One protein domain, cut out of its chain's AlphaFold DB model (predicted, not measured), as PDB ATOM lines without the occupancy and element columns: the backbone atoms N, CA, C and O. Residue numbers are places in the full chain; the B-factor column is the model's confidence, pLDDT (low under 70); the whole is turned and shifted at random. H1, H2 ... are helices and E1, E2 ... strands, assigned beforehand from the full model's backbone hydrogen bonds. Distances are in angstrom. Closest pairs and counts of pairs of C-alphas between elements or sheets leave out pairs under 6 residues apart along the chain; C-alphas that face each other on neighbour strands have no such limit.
ATOM      1  N   THR A  43     -50.370 -40.423   0.783       93.25
ATOM      2  CA  THR A  43     -49.693 -41.331  -0.151       93.25
ATOM      3  C   THR A  43     -49.312 -40.590  -1.440       93.25
ATOM      4  O   THR A  43     -49.984 -39.616  -1.801       93.25
ATOM      5  N   PRO A  44     -48.303 -41.060  -2.203       94.06
ATOM      6  CA  PRO A  44     -47.976 -40.479  -3.507       94.06
ATOM      7  C   PRO A  44     -49.186 -40.394  -4.449       94.06
ATOM      8  O   PRO A  44     -49.385 -39.377  -5.104       94.06
ATOM      9  N   ALA A  45     -50.055 -41.410  -4.450       95.88
ATOM     10  CA  ALA A  45     -51.282 -41.407  -5.247       95.88
ATOM     11  C   ALA A  45     -52.253 -40.282  -4.841       95.88
ATOM     12  O   ALA A  45     -52.806 -39.604  -5.706       95.88
ATOM     13  N   ALA A  46     -52.431 -40.040  -3.536       96.12
ATOM     14  CA  ALA A  46     -53.280 -38.955  -3.042       96.12
ATOM     15  C   ALA A  46     -52.718 -37.571  -3.415       96.12
ATOM     16  O   ALA A  46     -53.472 -36.670  -3.783       96.12
ATOM     17  N   LEU A  47     -51.393 -37.410  -3.363       96.12
ATOM     18  CA  LEU A  47     -50.717 -36.180  -3.783       96.12
ATOM     19  C   LEU A  47     -50.852 -35.947  -5.291       96.12
ATOM     20  O   LEU A  47     -51.197 -34.842  -5.705       96.12
ATOM     21  N   VAL A  48     -50.661 -36.979  -6.118       97.69
ATOM     22  CA  VAL A  48     -50.854 -36.872  -7.572       97.69
ATOM     23  C   VAL A  48     -52.296 -36.486  -7.898       97.69
ATOM     24  O   VAL A  48     -52.499 -35.522  -8.627       97.69
ATOM     25  N   ALA A  49     -53.298 -37.132  -7.296       97.88
ATOM     26  CA  ALA A  49     -54.704 -36.771  -7.503       97.88
ATOM     27  C   ALA A  49     -55.003 -35.309  -7.103       97.88
ATOM     28  O   ALA A  49     -55.699 -34.583  -7.815       97.88
ATOM     29  N   LYS A  50     -54.425 -34.834  -5.993       97.62
ATOM     30  CA  LYS A  50     -54.523 -33.427  -5.572       97.62
ATOM     31  C   LYS A  50     -53.857 -32.473  -6.575       97.62
ATOM     32  O   LYS A  50     -54.379 -31.381  -6.825       97.62
ATOM     33  N   ALA A  51     -52.720 -32.862  -7.148       98.00
ATOM     34  CA  ALA A  51     -52.029 -32.073  -8.162       98.00
ATOM     35  C   ALA A  51     -52.848 -31.961  -9.454       98.00
ATOM     36  O   ALA A  51     -52.932 -30.880 -10.029       98.00
ATOM     37  N   GLU A  52     -53.516 -33.034  -9.875       97.94
ATOM     38  CA  GLU A  52     -54.420 -33.007 -11.032       97.94
ATOM     39  C   GLU A  52     -55.572 -32.050 -10.827       97.94
ATOM     40  O   GLU A  52     -55.814 -31.186 -11.671       97.94
ATOM     41  N   LYS A  53     -56.214 -32.129  -9.659       97.88
ATOM     42  CA  LYS A  53     -57.282 -31.196  -9.329       97.88
ATOM     43  C   LYS A  53     -56.793 -29.746  -9.365       97.88
ATOM     44  O   LYS A  53     -57.475 -28.860  -9.872       97.88
ATOM     45  N   SER A  54     -55.572 -29.509  -8.888       97.25
ATOM     46  CA  SER A  54     -54.939 -28.189  -8.948       97.25
ATOM     47  C   SER A  54     -54.686 -27.732 -10.394       97.25
ATOM     48  O   SER A  54     -54.910 -26.562 -10.696       97.25
ATOM     49  N   MET A  55     -54.294 -28.631 -11.305       96.19
ATOM     50  CA  MET A  55     -54.151 -28.325 -12.737       96.19
ATOM     51  C   MET A  55     -55.481 -27.942 -13.392       96.19
ATOM     52  O   MET A  55     -55.529 -26.958 -14.131       96.19
ATOM     53  N   GLU A  56     -56.563 -28.670 -13.107       93.56
ATOM     54  CA  GLU A  56     -57.915 -28.354 -13.605       93.56
ATOM     55  C   GLU A  56     -58.382 -26.966 -13.146       93.56
ATOM     56  O   GLU A  56     -58.931 -26.169 -13.917       93.56
ATOM     57  N   ASP A  57     -58.094 -26.638 -11.887       93.81
ATOM     58  CA  ASP A  57     -58.431 -25.346 -11.295       93.81
ATOM     59  C   ASP A  57     -57.554 -24.201 -11.847       93.81
ATOM     60  O   ASP A  57     -57.866 -23.028 -11.636       93.81
ATOM     61  N   GLY A  58     -56.498 -24.508 -12.611       91.69
ATOM     62  CA  GLY A  58     -55.541 -23.537 -13.154       91.69
ATOM     63  C   GLY A  58     -54.428 -23.140 -12.177       91.69
ATOM     64  O   GLY A  58     -53.719 -22.167 -12.414       91.69
ATOM     65  N   LYS A  59     -54.260 -23.883 -11.081       95.19
ATOM     66  CA  LYS A  59     -53.243 -23.675 -10.039       95.19
ATOM     67  C   LYS A  59     -52.006 -24.532 -10.321       95.19
ATOM     68  O   LYS A  59     -51.671 -25.439  -9.555       95.19
ATOM     69  N   GLY A  60     -51.353 -24.274 -11.454       94.88
ATOM     70  CA  GLY A  60     -50.224 -25.087 -11.913       94.88
ATOM     71  C   GLY A  60     -49.027 -25.076 -10.955       94.88
ATOM     72  O   GLY A  60     -48.418 -26.116 -10.727       94.88
ATOM     73  N   ASP A  61     -48.743 -23.962 -10.274       95.12
ATOM     74  CA  ASP A  61     -47.651 -23.895  -9.298       95.12
ATOM     75  C   ASP A  61     -47.911 -24.804  -8.084       95.12
ATOM     76  O   ASP A  61     -47.000 -25.482  -7.605       95.12
ATOM     77  N   VAL A  62     -49.160 -24.850  -7.608       95.94
ATOM     78  CA  VAL A  62     -49.595 -25.748  -6.531       95.94
ATOM     79  C   VAL A  62     -49.490 -27.198  -6.990       95.94
ATOM     80  O   VAL A  62     -48.997 -28.037  -6.236       95.94
ATOM     81  N   ALA A  63     -49.892 -27.492  -8.230       97.19
ATOM     82  CA  ALA A  63     -49.764 -28.825  -8.805       97.19
ATOM     83  C   ALA A  63     -48.300 -29.290  -8.847       97.19
ATOM     84  O   ALA A  63     -47.998 -30.370  -8.342       97.19
ATOM     85  N   VAL A  64     -47.385 -28.458  -9.361       96.62
ATOM     86  CA  VAL A  64     -45.955 -28.794  -9.470       96.62
ATOM     87  C   VAL A  64     -45.328 -29.022  -8.092       96.62
ATOM     88  O   VAL A  64     -44.609 -30.000  -7.890       96.62
ATOM     89  N   LYS A  65     -45.626 -28.165  -7.108       95.88
ATOM     90  CA  LYS A  65     -45.143 -28.363  -5.728       95.88
ATOM     91  C   LYS A  65     -45.671 -29.671  -5.136       95.88
ATOM     92  O   LYS A  65     -44.902 -30.423  -4.549       95.88
ATOM     93  N   THR A  66     -46.947 -29.979  -5.363       96.00
ATOM     94  CA  THR A  66     -47.586 -31.201  -4.850       96.00
ATOM     95  C   THR A  66     -46.992 -32.468  -5.486       96.00
ATOM     96  O   THR A  66     -46.764 -33.453  -4.788       96.00
ATOM     97  N   VAL A  67     -46.672 -32.468  -6.787       96.69
ATOM     98  CA  VAL A  67     -45.978 -33.623  -7.394       96.69
ATOM     99  C   VAL A  67     -44.525 -33.743  -6.936       96.69
ATOM    100  O   VAL A  67     -44.032 -34.861  -6.845       96.69
ATOM    101  N   LEU A  68     -43.851 -32.640  -6.588       95.56
ATOM    102  CA  LEU A  68     -42.513 -32.678  -5.980       95.56
ATOM    103  C   LEU A  68     -42.527 -33.215  -4.544       95.56
ATOM    104  O   LEU A  68     -41.546 -33.823  -4.125       95.56
ATOM    105  N   GLU A  69     -43.623 -33.036  -3.804       93.25
ATOM    106  CA  GLU A  69     -43.837 -33.707  -2.512       93.25
ATOM    107  C   GLU A  69     -43.941 -35.227  -2.675       93.25
ATOM    108  O   GLU A  69     -43.374 -35.968  -1.875       93.25
ATOM    109  N   ALA A  70     -44.608 -35.695  -3.734       94.38
ATOM    110  CA  ALA A  70     -44.719 -37.122  -4.029       94.38
ATOM    111  C   ALA A  70     -43.424 -37.711  -4.616       94.38
ATOM    112  O   ALA A  70     -43.028 -38.822  -4.265       94.38
ATOM    113  N   TYR A  71     -42.763 -36.966  -5.505       95.62
ATOM    114  CA  TYR A  71     -41.608 -37.407  -6.286       95.62
ATOM    115  C   TYR A  71     -40.521 -36.315  -6.327       95.62
ATOM    116  O   TYR A  71     -40.380 -35.604  -7.323       95.62
ATOM    117  N   PRO A  72     -39.672 -36.199  -5.288       94.06
ATOM    118  CA  PRO A  72     -38.697 -35.105  -5.171       94.06
ATOM    119  C   PRO A  72     -37.614 -35.056  -6.260       94.06
ATOM    120  O   PRO A  72     -36.924 -34.052  -6.402       94.06
ATOM    121  N   LYS A  73     -37.428 -36.147  -7.017       93.06
ATOM    122  CA  LYS A  73     -36.393 -36.289  -8.059       93.06
ATOM    123  C   LYS A  73     -36.952 -36.198  -9.486       93.06
ATOM    124  O   LYS A  73     -36.294 -36.645 -10.422       93.06
ATOM    125  N   LEU A  74     -38.152 -35.637  -9.654       92.94
ATOM    126  CA  LEU A  74     -38.877 -35.633 -10.930       92.94
ATOM    127  C   LEU A  74     -38.127 -34.927 -12.072       92.94
ATOM    128  O   LEU A  74     -38.242 -35.347 -13.214       92.94
ATOM    129  N   GLU A  75     -37.307 -33.916 -11.770       92.44
ATOM    130  CA  GLU A  75     -36.464 -33.220 -12.761       92.44
ATOM    131  C   GLU A  75     -35.563 -34.182 -13.553       92.44
ATOM    132  O   GLU A  75     -35.354 -34.004 -14.751       92.44
ATOM    133  N   LYS A  76     -35.056 -35.227 -12.888       91.88
ATOM    134  CA  LYS A  76     -34.160 -36.235 -13.473       91.88
ATOM    135  C   LYS A  76     -34.898 -37.505 -13.899       91.88
ATOM    136  O   LYS A  76     -34.255 -38.454 -14.343       91.88
ATOM    137  N   ALA A  77     -36.213 -37.556 -13.708       90.56
ATOM    138  CA  ALA A  77     -37.006 -38.718 -14.061       90.56
ATOM    139  C   ALA A  77     -37.196 -38.797 -15.580       90.56
ATOM    140  O   ALA A  77     -37.322 -37.788 -16.270       90.56
ATOM    141  N   ALA A  78     -37.246 -40.023 -16.081       89.31
ATOM    142  CA  ALA A  78     -37.774 -40.346 -17.396       89.31
ATOM    143  C   ALA A  78     -39.003 -41.233 -17.201       89.31
ATOM    144  O   ALA A  78     -39.192 -41.800 -16.118       89.31
ATOM    145  N   ALA A  79     -39.826 -41.368 -18.239       92.69
ATOM    146  CA  ALA A  79     -40.910 -42.330 -18.195       92.69
ATOM    147  C   ALA A  79     -40.358 -43.739 -17.890       92.69
ATOM    148  O   ALA A  79     -39.315 -44.148 -18.406       92.69
ATOM    149  N   GLY A  80     -41.069 -44.514 -17.072       93.19
ATOM    150  CA  GLY A  80     -40.654 -45.851 -16.641       93.19
ATOM    151  C   GLY A  80     -41.830 -46.782 -16.347       93.19
ATOM    152  O   GLY A  80     -42.938 -46.568 -16.820       93.19
ATOM    153  N   LYS A  81     -41.592 -47.835 -15.553       92.88
ATOM    154  CA  LYS A  81     -42.628 -48.828 -15.195       92.88
ATOM    155  C   LYS A  81     -43.630 -48.333 -14.143       92.88
ATOM    156  O   LYS A  81     -44.688 -48.935 -13.985       92.88
ATOM    157  N   ASP A  82     -43.295 -47.279 -13.400       94.75
ATOM    158  CA  ASP A  82     -44.172 -46.716 -12.370       94.75
ATOM    159  C   ASP A  82     -45.194 -45.762 -13.007       94.75
ATOM    160  O   ASP A  82     -44.881 -44.627 -13.376       94.75
ATOM    161  N   ALA A  83     -46.440 -46.226 -13.106       95.44
ATOM    162  CA  ALA A  83     -47.539 -45.457 -13.679       95.44
ATOM    163  C   ALA A  83     -47.837 -44.155 -12.912       95.44
ATOM    164  O   ALA A  83     -48.238 -43.165 -13.526       95.44
ATOM    165  N   MET A  84     -47.646 -44.123 -11.589       95.75
ATOM    166  CA  MET A  84     -47.881 -42.915 -10.792       95.75
ATOM    167  C   MET A  84     -46.749 -41.904 -10.960       95.75
ATOM    168  O   MET A  84     -47.029 -40.713 -11.108       95.75
ATOM    169  N   ALA A  85     -45.497 -42.362 -11.042       96.56
ATOM    170  CA  ALA A  85     -44.373 -41.488 -11.379       96.56
ATOM    171  C   ALA A  85     -44.525 -40.890 -12.789       96.56
ATOM    172  O   ALA A  85     -44.330 -39.689 -12.969       96.56
ATOM    173  N   ASN A  86     -44.960 -41.687 -13.771       97.81
ATOM    174  CA  ASN A  86     -45.256 -41.212 -15.128       97.81
ATOM    175  C   ASN A  86     -46.373 -40.158 -15.134       97.81
ATOM    176  O   ASN A  86     -46.280 -39.143 -15.824       97.81
ATOM    177  N   ARG A  87     -47.423 -40.365 -14.329       97.88
ATOM    178  CA  ARG A  87     -48.525 -39.406 -14.178       97.88
ATOM    179  C   ARG A  87     -48.055 -38.099 -13.538       97.88
ATOM    180  O   ARG A  87     -48.420 -37.034 -14.026       97.88
ATOM    181  N   ALA A  88     -47.211 -38.163 -12.508       98.06
ATOM    182  CA  ALA A  88     -46.588 -36.986 -11.904       98.06
ATOM    183  C   ALA A  88     -45.693 -36.231 -12.903       98.06
ATOM    184  O   ALA A  88     -45.798 -35.008 -13.017       98.06
ATOM    185  N   LEU A  89     -44.862 -36.959 -13.663       98.44
ATOM    186  CA  LEU A  89     -43.989 -36.411 -14.705       98.44
ATOM    187  C   LEU A  89     -44.796 -35.662 -15.770       98.44
ATOM    188  O   LEU A  89     -44.461 -34.527 -16.105       98.44
ATOM    189  N   ARG A  90     -45.904 -36.257 -16.230       98.31
ATOM    190  CA  ARG A  90     -46.849 -35.634 -17.166       98.31
ATOM    191  C   ARG A  90     -47.378 -34.302 -16.638       98.31
ATOM    192  O   ARG A  90     -47.309 -33.301 -17.340       98.31
ATOM    193  N   LEU A  91     -47.869 -34.265 -15.396       98.31
ATOM    194  CA  LEU A  91     -48.422 -33.038 -14.806       98.31
ATOM    195  C   LEU A  91     -47.376 -31.930 -14.694       98.31
ATOM    196  O   LEU A  91     -47.682 -30.778 -14.992       98.31
ATOM    197  N   ALA A  92     -46.147 -32.274 -14.308       98.12
ATOM    198  CA  ALA A  92     -45.048 -31.319 -14.240       98.12
ATOM    199  C   ALA A  92     -44.675 -30.754 -15.621       98.12
ATOM    200  O   ALA A  92     -44.508 -29.541 -15.751       98.12
ATOM    201  N   ALA A  93     -44.588 -31.603 -16.649       98.31
ATOM    202  CA  ALA A  93     -44.319 -31.176 -18.024       98.31
ATOM    203  C   ALA A  93     -45.436 -30.276 -18.573       98.31
ATOM    204  O   ALA A  93     -45.173 -29.191 -19.082       98.31
ATOM    205  N   VAL A  94     -46.700 -30.667 -18.393       98.12
ATOM    206  CA  VAL A  94     -47.853 -29.878 -18.852       98.12
ATOM    207  C   VAL A  94     -47.954 -28.536 -18.118       98.12
ATOM    208  O   VAL A  94     -48.285 -27.526 -18.736       98.12
ATOM    209  N   ALA A  95     -47.651 -28.486 -16.817       97.62
ATOM    210  CA  ALA A  95     -47.611 -27.231 -16.067       97.62
ATOM    211  C   ALA A  95     -46.538 -26.272 -16.606       97.62
ATOM    212  O   ALA A  95     -46.813 -25.082 -16.777       97.62
ATOM    213  N   ALA A  96     -45.355 -26.787 -16.945       97.19
ATOM    214  CA  ALA A  96     -44.299 -25.995 -17.567       97.19
ATOM    215  C   ALA A  96     -44.722 -25.462 -18.939       97.19
ATOM    216  O   ALA A  96     -44.587 -24.266 -19.183       97.19
ATOM    217  N   VAL A  97     -45.334 -26.286 -19.790       97.31
ATOM    218  CA  VAL A  97     -45.853 -25.849 -21.100       97.31
ATOM    219  C   VAL A  97     -46.907 -24.751 -20.944       97.31
ATOM    220  O   VAL A  97     -46.805 -23.686 -21.548       97.31
ATOM    221  N   ARG A  98     -47.909 -24.964 -20.085       95.62
ATOM    222  CA  ARG A  98     -49.048 -24.040 -19.932       95.62
ATOM    223  C   ARG A  98     -48.705 -22.742 -19.207       95.62
ATOM    224  O   ARG A  98     -49.487 -21.796 -19.267       95.62
ATOM    225  N   SER A  99     -47.555 -22.695 -18.545       95.12
ATOM    226  CA  SER A  99     -46.997 -21.493 -17.922       95.12
ATOM    227  C   SER A  99     -45.848 -20.877 -18.724       95.12
ATOM    228  O   SER A  99     -45.154 -20.011 -18.205       95.12
ATOM    229  N   ASN A 100     -45.615 -21.322 -19.967       94.25
ATOM    230  CA  ASN A 100     -44.508 -20.851 -20.806       94.25
ATOM    231  C   ASN A 100     -43.127 -20.957 -20.116       94.25
ATOM    232  O   ASN A 100     -42.276 -20.074 -20.215       94.25
ATOM    233  N   GLY A 101     -42.921 -22.030 -19.351       93.75
ATOM    234  CA  GLY A 101     -41.705 -22.288 -18.582       93.75
ATOM    235  C   GLY A 101     -41.644 -21.607 -17.207       93.75
ATOM    236  O   GLY A 101     -40.686 -21.841 -16.465       93.75
ATOM    237  N   ASP A 102     -42.636 -20.815 -16.799       93.38
ATOM    238  CA  ASP A 102     -42.587 -20.132 -15.497       93.38
ATOM    239  C   ASP A 102     -42.718 -21.107 -14.314       93.38
ATOM    240  O   ASP A 102     -42.052 -20.946 -13.286       93.38
ATOM    241  N   GLN A 103     -43.519 -22.167 -14.464       93.12
ATOM    242  CA  GLN A 103     -43.748 -23.199 -13.451       93.12
ATOM    243  C   GLN A 103     -43.101 -24.514 -13.886       93.12
ATOM    244  O   GLN A 103     -43.673 -25.270 -14.659       93.12
ATOM    245  N   SER A 104     -41.910 -24.817 -13.373       93.75
ATOM    246  CA  SER A 104     -41.192 -26.046 -13.723       93.75
ATOM    247  C   SER A 104     -40.548 -26.692 -12.503       93.75
ATOM    248  O   SER A 104     -40.223 -26.019 -11.521       93.75
ATOM    249  N   VAL A 105     -40.347 -28.008 -12.583       92.00
ATOM    250  CA  VAL A 105     -39.509 -28.753 -11.635       92.00
ATOM    251  C   VAL A 105     -38.019 -28.516 -11.870       92.00
ATOM    252  O   VAL A 105     -37.228 -28.756 -10.962       92.00
ATOM    253  N   VAL A 106     -37.627 -28.027 -13.052       92.06
ATOM    254  CA  VAL A 106     -36.228 -27.738 -13.377       92.06
ATOM    255  C   VAL A 106     -35.728 -26.587 -12.512       92.06
ATOM    256  O   VAL A 106     -36.285 -25.484 -12.517       92.06
ATOM    257  N   GLY A 107     -34.683 -26.860 -11.733       87.69
ATOM    258  CA  GLY A 107     -34.174 -25.946 -10.717       87.69
ATOM    259  C   GLY A 107     -35.081 -25.773  -9.492       87.69
ATOM    260  O   GLY A 107     -34.781 -24.939  -8.641       87.69
ATOM    261  N   ALA A 108     -36.180 -26.516  -9.334       91.00
ATOM    262  CA  ALA A 108     -36.987 -26.435  -8.118       91.00
ATOM    263  C   ALA A 108     -36.213 -26.971  -6.899       91.00
ATOM    264  O   ALA A 108     -35.438 -27.921  -6.988       91.00
ATOM    265  N   LYS A 109     -36.438 -26.371  -5.725       89.25
ATOM    266  CA  LYS A 109     -35.927 -26.923  -4.465       89.25
ATOM    267  C   LYS A 109     -36.886 -28.004  -3.985       89.25
ATOM    268  O   LYS A 109     -38.060 -27.712  -3.749       89.25
ATOM    269  N   ALA A 110     -36.371 -29.224  -3.854       84.94
ATOM    270  CA  ALA A 110     -37.108 -30.354  -3.307       84.94
ATOM    271  C   ALA A 110     -37.598 -30.057  -1.876       84.94
ATOM    272  O   ALA A 110     -36.933 -29.312  -1.149       84.94
ATOM    273  N   PRO A 111     -38.739 -30.631  -1.467       86.44
ATOM    274  CA  PRO A 111     -39.183 -30.536  -0.088       86.44
ATOM    275  C   PRO A 111     -38.204 -31.270   0.833       86.44
ATOM    276  O   PRO A 111     -37.638 -32.302   0.465       86.44
ATOM    277  N   VAL A 112     -38.013 -30.733   2.036       86.81
ATOM    278  CA  VAL A 112     -37.133 -31.309   3.061       86.81
ATOM    279  C   VAL A 112     -37.955 -31.527   4.323       86.81
ATOM    280  O   VAL A 112     -38.657 -30.624   4.770       86.81
ATOM    281  N   SER A 113     -37.869 -32.727   4.888       83.81
ATOM    282  CA  SER A 113     -38.476 -33.075   6.174       83.81
ATOM    283  C   SER A 113     -37.356 -33.474   7.126       83.81
ATOM    284  O   SER A 113     -36.527 -34.313   6.766       83.81
ATOM    285  N   TYR A 114     -37.297 -32.844   8.296       87.06
ATOM    286  CA  TYR A 114     -36.328 -33.164   9.341       87.06
ATOM    287  C   TYR A 114     -36.952 -32.968  10.724       87.06
ATOM    288  O   TYR A 114     -37.866 -32.162  10.888       87.06
ATOM    289  N   PHE A 115     -36.455 -33.714  11.709       87.00
ATOM    290  CA  PHE A 115     -36.823 -33.518  13.106       87.00
ATOM    291  C   PHE A 115     -35.894 -32.466  13.715       87.00
ATOM    292  O   PHE A 115     -34.672 -32.624  13.680       87.00
ATOM    293  N   ASP A 116     -36.467 -31.379  14.216       85.88
ATOM    294  CA  ASP A 116     -35.742 -30.333  14.924       85.88
ATOM    295  C   ASP A 116     -35.580 -30.750  16.390       85.88
ATOM    296  O   ASP A 116     -36.545 -30.757  17.156       85.88
ATOM    297  N   TYR A 117     -34.361 -31.144  16.765       87.62
ATOM    298  CA  TYR A 117     -34.053 -31.633  18.109       87.62
ATOM    299  C   TYR A 117     -34.055 -30.527  19.167       87.62
ATOM    300  O   TYR A 117     -34.318 -30.832  20.328       87.62
ATOM    301  N   ASP A 118     -33.814 -29.269  18.782       89.12
ATOM    302  CA  ASP A 118     -33.788 -28.145  19.724       89.12
ATOM    303  C   ASP A 118     -35.203 -27.821  20.225       89.12
ATOM    304  O   ASP A 118     -35.390 -27.403  21.368       89.12
ATOM    305  N   TYR A 119     -36.211 -28.070  19.382       85.19
ATOM    306  CA  TYR A 119     -37.613 -27.747  19.657       85.19
ATOM    307  C   TYR A 119     -38.553 -28.962  19.691       85.19
ATOM    308  O   TYR A 119     -39.754 -28.797  19.897       85.19
ATOM    309  N   GLY A 120     -38.038 -30.179  19.494       87.19
ATOM    310  CA  GLY A 120     -38.810 -31.422  19.558       87.19
ATOM    311  C   GLY A 120     -39.948 -31.520  18.536       87.19
ATOM    312  O   GLY A 120     -40.988 -32.102  18.841       87.19
ATOM    313  N   GLN A 121     -39.785 -30.931  17.347       87.31
ATOM    314  CA  GLN A 121     -40.853 -30.796  16.350       87.31
ATOM    315  C   GLN A 121     -40.430 -31.266  14.953       87.31
ATOM    316  O   GLN A 121     -39.291 -31.084  14.529       87.31
ATOM    317  N   ASP A 122     -41.377 -31.834  14.204       82.00
ATOM    318  CA  ASP A 122     -41.187 -32.147  12.787       82.00
ATOM    319  C   ASP A 122     -41.271 -30.871  11.942       82.00
ATOM    320  O   ASP A 122     -42.331 -30.245  11.831       82.00
ATOM    321  N   VAL A 123     -40.176 -30.519  11.270       82.00
ATOM    322  CA  VAL A 123     -40.140 -29.401  10.327       82.00
ATOM    323  C   VAL A 123     -40.314 -29.928   8.907       82.00
ATOM    324  O   VAL A 123     -39.552 -30.768   8.426       82.00
ATOM    325  N   ASN A 124     -41.322 -29.402   8.211       83.69
ATOM    326  CA  ASN A 124     -41.585 -29.702   6.807       83.69
ATOM    327  C   ASN A 124     -41.407 -28.436   5.969       83.69
ATOM    328  O   ASN A 124     -42.243 -27.532   5.993       83.69
ATOM    329  N   VAL A 125     -40.315 -28.386   5.210       84.62
ATOM    330  CA  VAL A 125     -40.043 -27.318   4.250       84.62
ATOM    331  C   VAL A 125     -40.673 -27.714   2.911       84.62
ATOM    332  O   VAL A 125     -40.237 -28.706   2.317       84.62
ATOM    333  N   PRO A 126     -41.689 -26.982   2.417       85.94
ATOM    334  CA  PRO A 126     -42.355 -27.323   1.167       85.94
ATOM    335  C   PRO A 126     -41.435 -27.097  -0.035       85.94
ATOM    336  O   PRO A 126     -40.474 -26.320   0.018       85.94
ATOM    337  N   ALA A 127     -41.772 -27.737  -1.153       89.31
ATOM    338  CA  ALA A 127     -41.078 -27.510  -2.412       89.31
ATOM    339  C   ALA A 127     -41.160 -26.027  -2.817       89.31
ATOM    340  O   ALA A 127     -42.224 -25.400  -2.749       89.31
ATOM    341  N   LYS A 128     -40.045 -25.465  -3.296       91.25
ATOM    342  CA  LYS A 128     -39.992 -24.080  -3.785       91.25
ATOM    343  C   LYS A 128     -39.634 -24.062  -5.263       91.25
ATOM    344  O   LYS A 128     -38.514 -24.404  -5.640       91.25
ATOM    345  N   LEU A 129     -40.577 -23.610  -6.086       92.88
ATOM    346  CA  LEU A 129     -40.320 -23.346  -7.500       92.88
ATOM    347  C   LEU A 129     -39.399 -22.137  -7.638       92.88
ATOM    348  O   LEU A 129     -39.471 -21.187  -6.853       92.88
ATOM    349  N   GLN A 130     -38.541 -22.178  -8.648       92.00
ATOM    350  CA  GLN A 130     -37.714 -21.043  -9.029       92.00
ATOM    351  C   GLN A 130     -38.302 -20.434 -10.297       92.00
ATOM    352  O   GLN A 130     -38.574 -21.158 -11.255       92.00
ATOM    353  N   ALA A 131     -38.499 -19.119 -10.315       90.56
ATOM    354  CA  ALA A 131     -38.817 -18.420 -11.554       90.56
ATOM    355  C   ALA A 131     -37.624 -18.540 -12.528       90.56
ATOM    356  O   ALA A 131     -36.480 -18.590 -12.060       90.56
ATOM    357  N   PRO A 132     -37.863 -18.624 -13.847       91.38
ATOM    358  CA  PRO A 132     -36.782 -18.564 -14.824       91.38
ATOM    359  C   PRO A 132     -36.126 -17.180 -14.744       91.38
ATOM    360  O   PRO A 132     -36.818 -16.174 -14.578       91.38
ATOM    361  N   LYS A 133     -34.796 -17.116 -14.823       93.44
ATOM    362  CA  LYS A 133     -34.066 -15.841 -14.765       93.44
ATOM    363  C   LYS A 133     -33.926 -15.221 -16.148       93.44
ATOM    364  O   LYS A 133     -33.881 -14.000 -16.257       93.44
TER     365      LYS A 133
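This is residues 43 to 133 of the 241 residues of an uncharacterized protein of Polyangiaceae bacterium (UniProt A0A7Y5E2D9). Three helices, H1, H2 and H3, pack side by side as a small up-and-down bundle, their centres making a triangle, and a slender two-stranded hairpin, E1 and E2, reaches away from it as an arm. The tip of that arm, residues 116 to 121, sticks out free, and the arm adds to the length of the whole. The printed part has 91 residues with three named helices and then two named strands, in the order H1, H2, H3, E1, E2; the class is mostly helix, and the sheet, in the order E1 - E2, is antiparallel. The whole is compact, with a radius of gyration of the C-alphas of 13.6 A and spans of 43 by 34 by 26 A.

Begin with H1, residues 44 to 56, and go on to H2, residues 60 to 70: they touch and form a helical hairpin, opposite ways at a shallow tilt of 5 degrees, and their closest C-alphas, those of Ala 51 and Ala 63, are 4.0 A apart. Next comes H3, residues 83 to 98, which touches H2 with its residues 88 to 95 alone; look at Gly 60 and Ala 95, whose C-alphas are the closest at 5.4 A. H2 and H3 are a helical hairpin too, opposite ways at a shallow tilt of 25 degrees. H3 also touches H1, the same way at a shallow tilt of 26 degrees, with the C-alphas of Val 48 and Ala 88 closest at 6.1 A. These three are an up-and-down bundle, each helix running against the one before it in the chain. In H1, H2 and H3 every O i to N i+4 pair is within hydrogen-bond range. Further on, E1, residues 112 to 116, and E2, residues 121 to 125, form an antiparallel hairpin, with 158 degrees between their directions; find N 112 and O 125 at 3.0 A and N 123 and O 114 at 2.9 A, both within hydrogen-bond range. Both strands are apart from H1 and from H2, and E2 is apart from H3.

Find C-alpha 44 at (-47.976, -40.479, -3.507); from there H1 runs 18.6 A to C-alpha 56. H2 covers 15.4 A from Gly 60 to Ala 70. H3, the longest helix, starts at C-alpha 83 at (-47.539, -45.457, -13.679) and runs 22.4 A. E1 measures 12.0 A, and E2 runs 12.6 A to C-alpha 125 at (-40.043, -27.318, 4.250).

The two C-alphas farthest apart, those of Arg 98 and Asp 118, are 42.7 A from each other. The links H2 to H3, residues 71 to 82, and H3 to E1, residues 99 to 111, are long; H1 to H2 and E1 to E2 are tight. The printed part has no cut. Its mean pLDDT is 93.0, and no printed residue of this model is under 70.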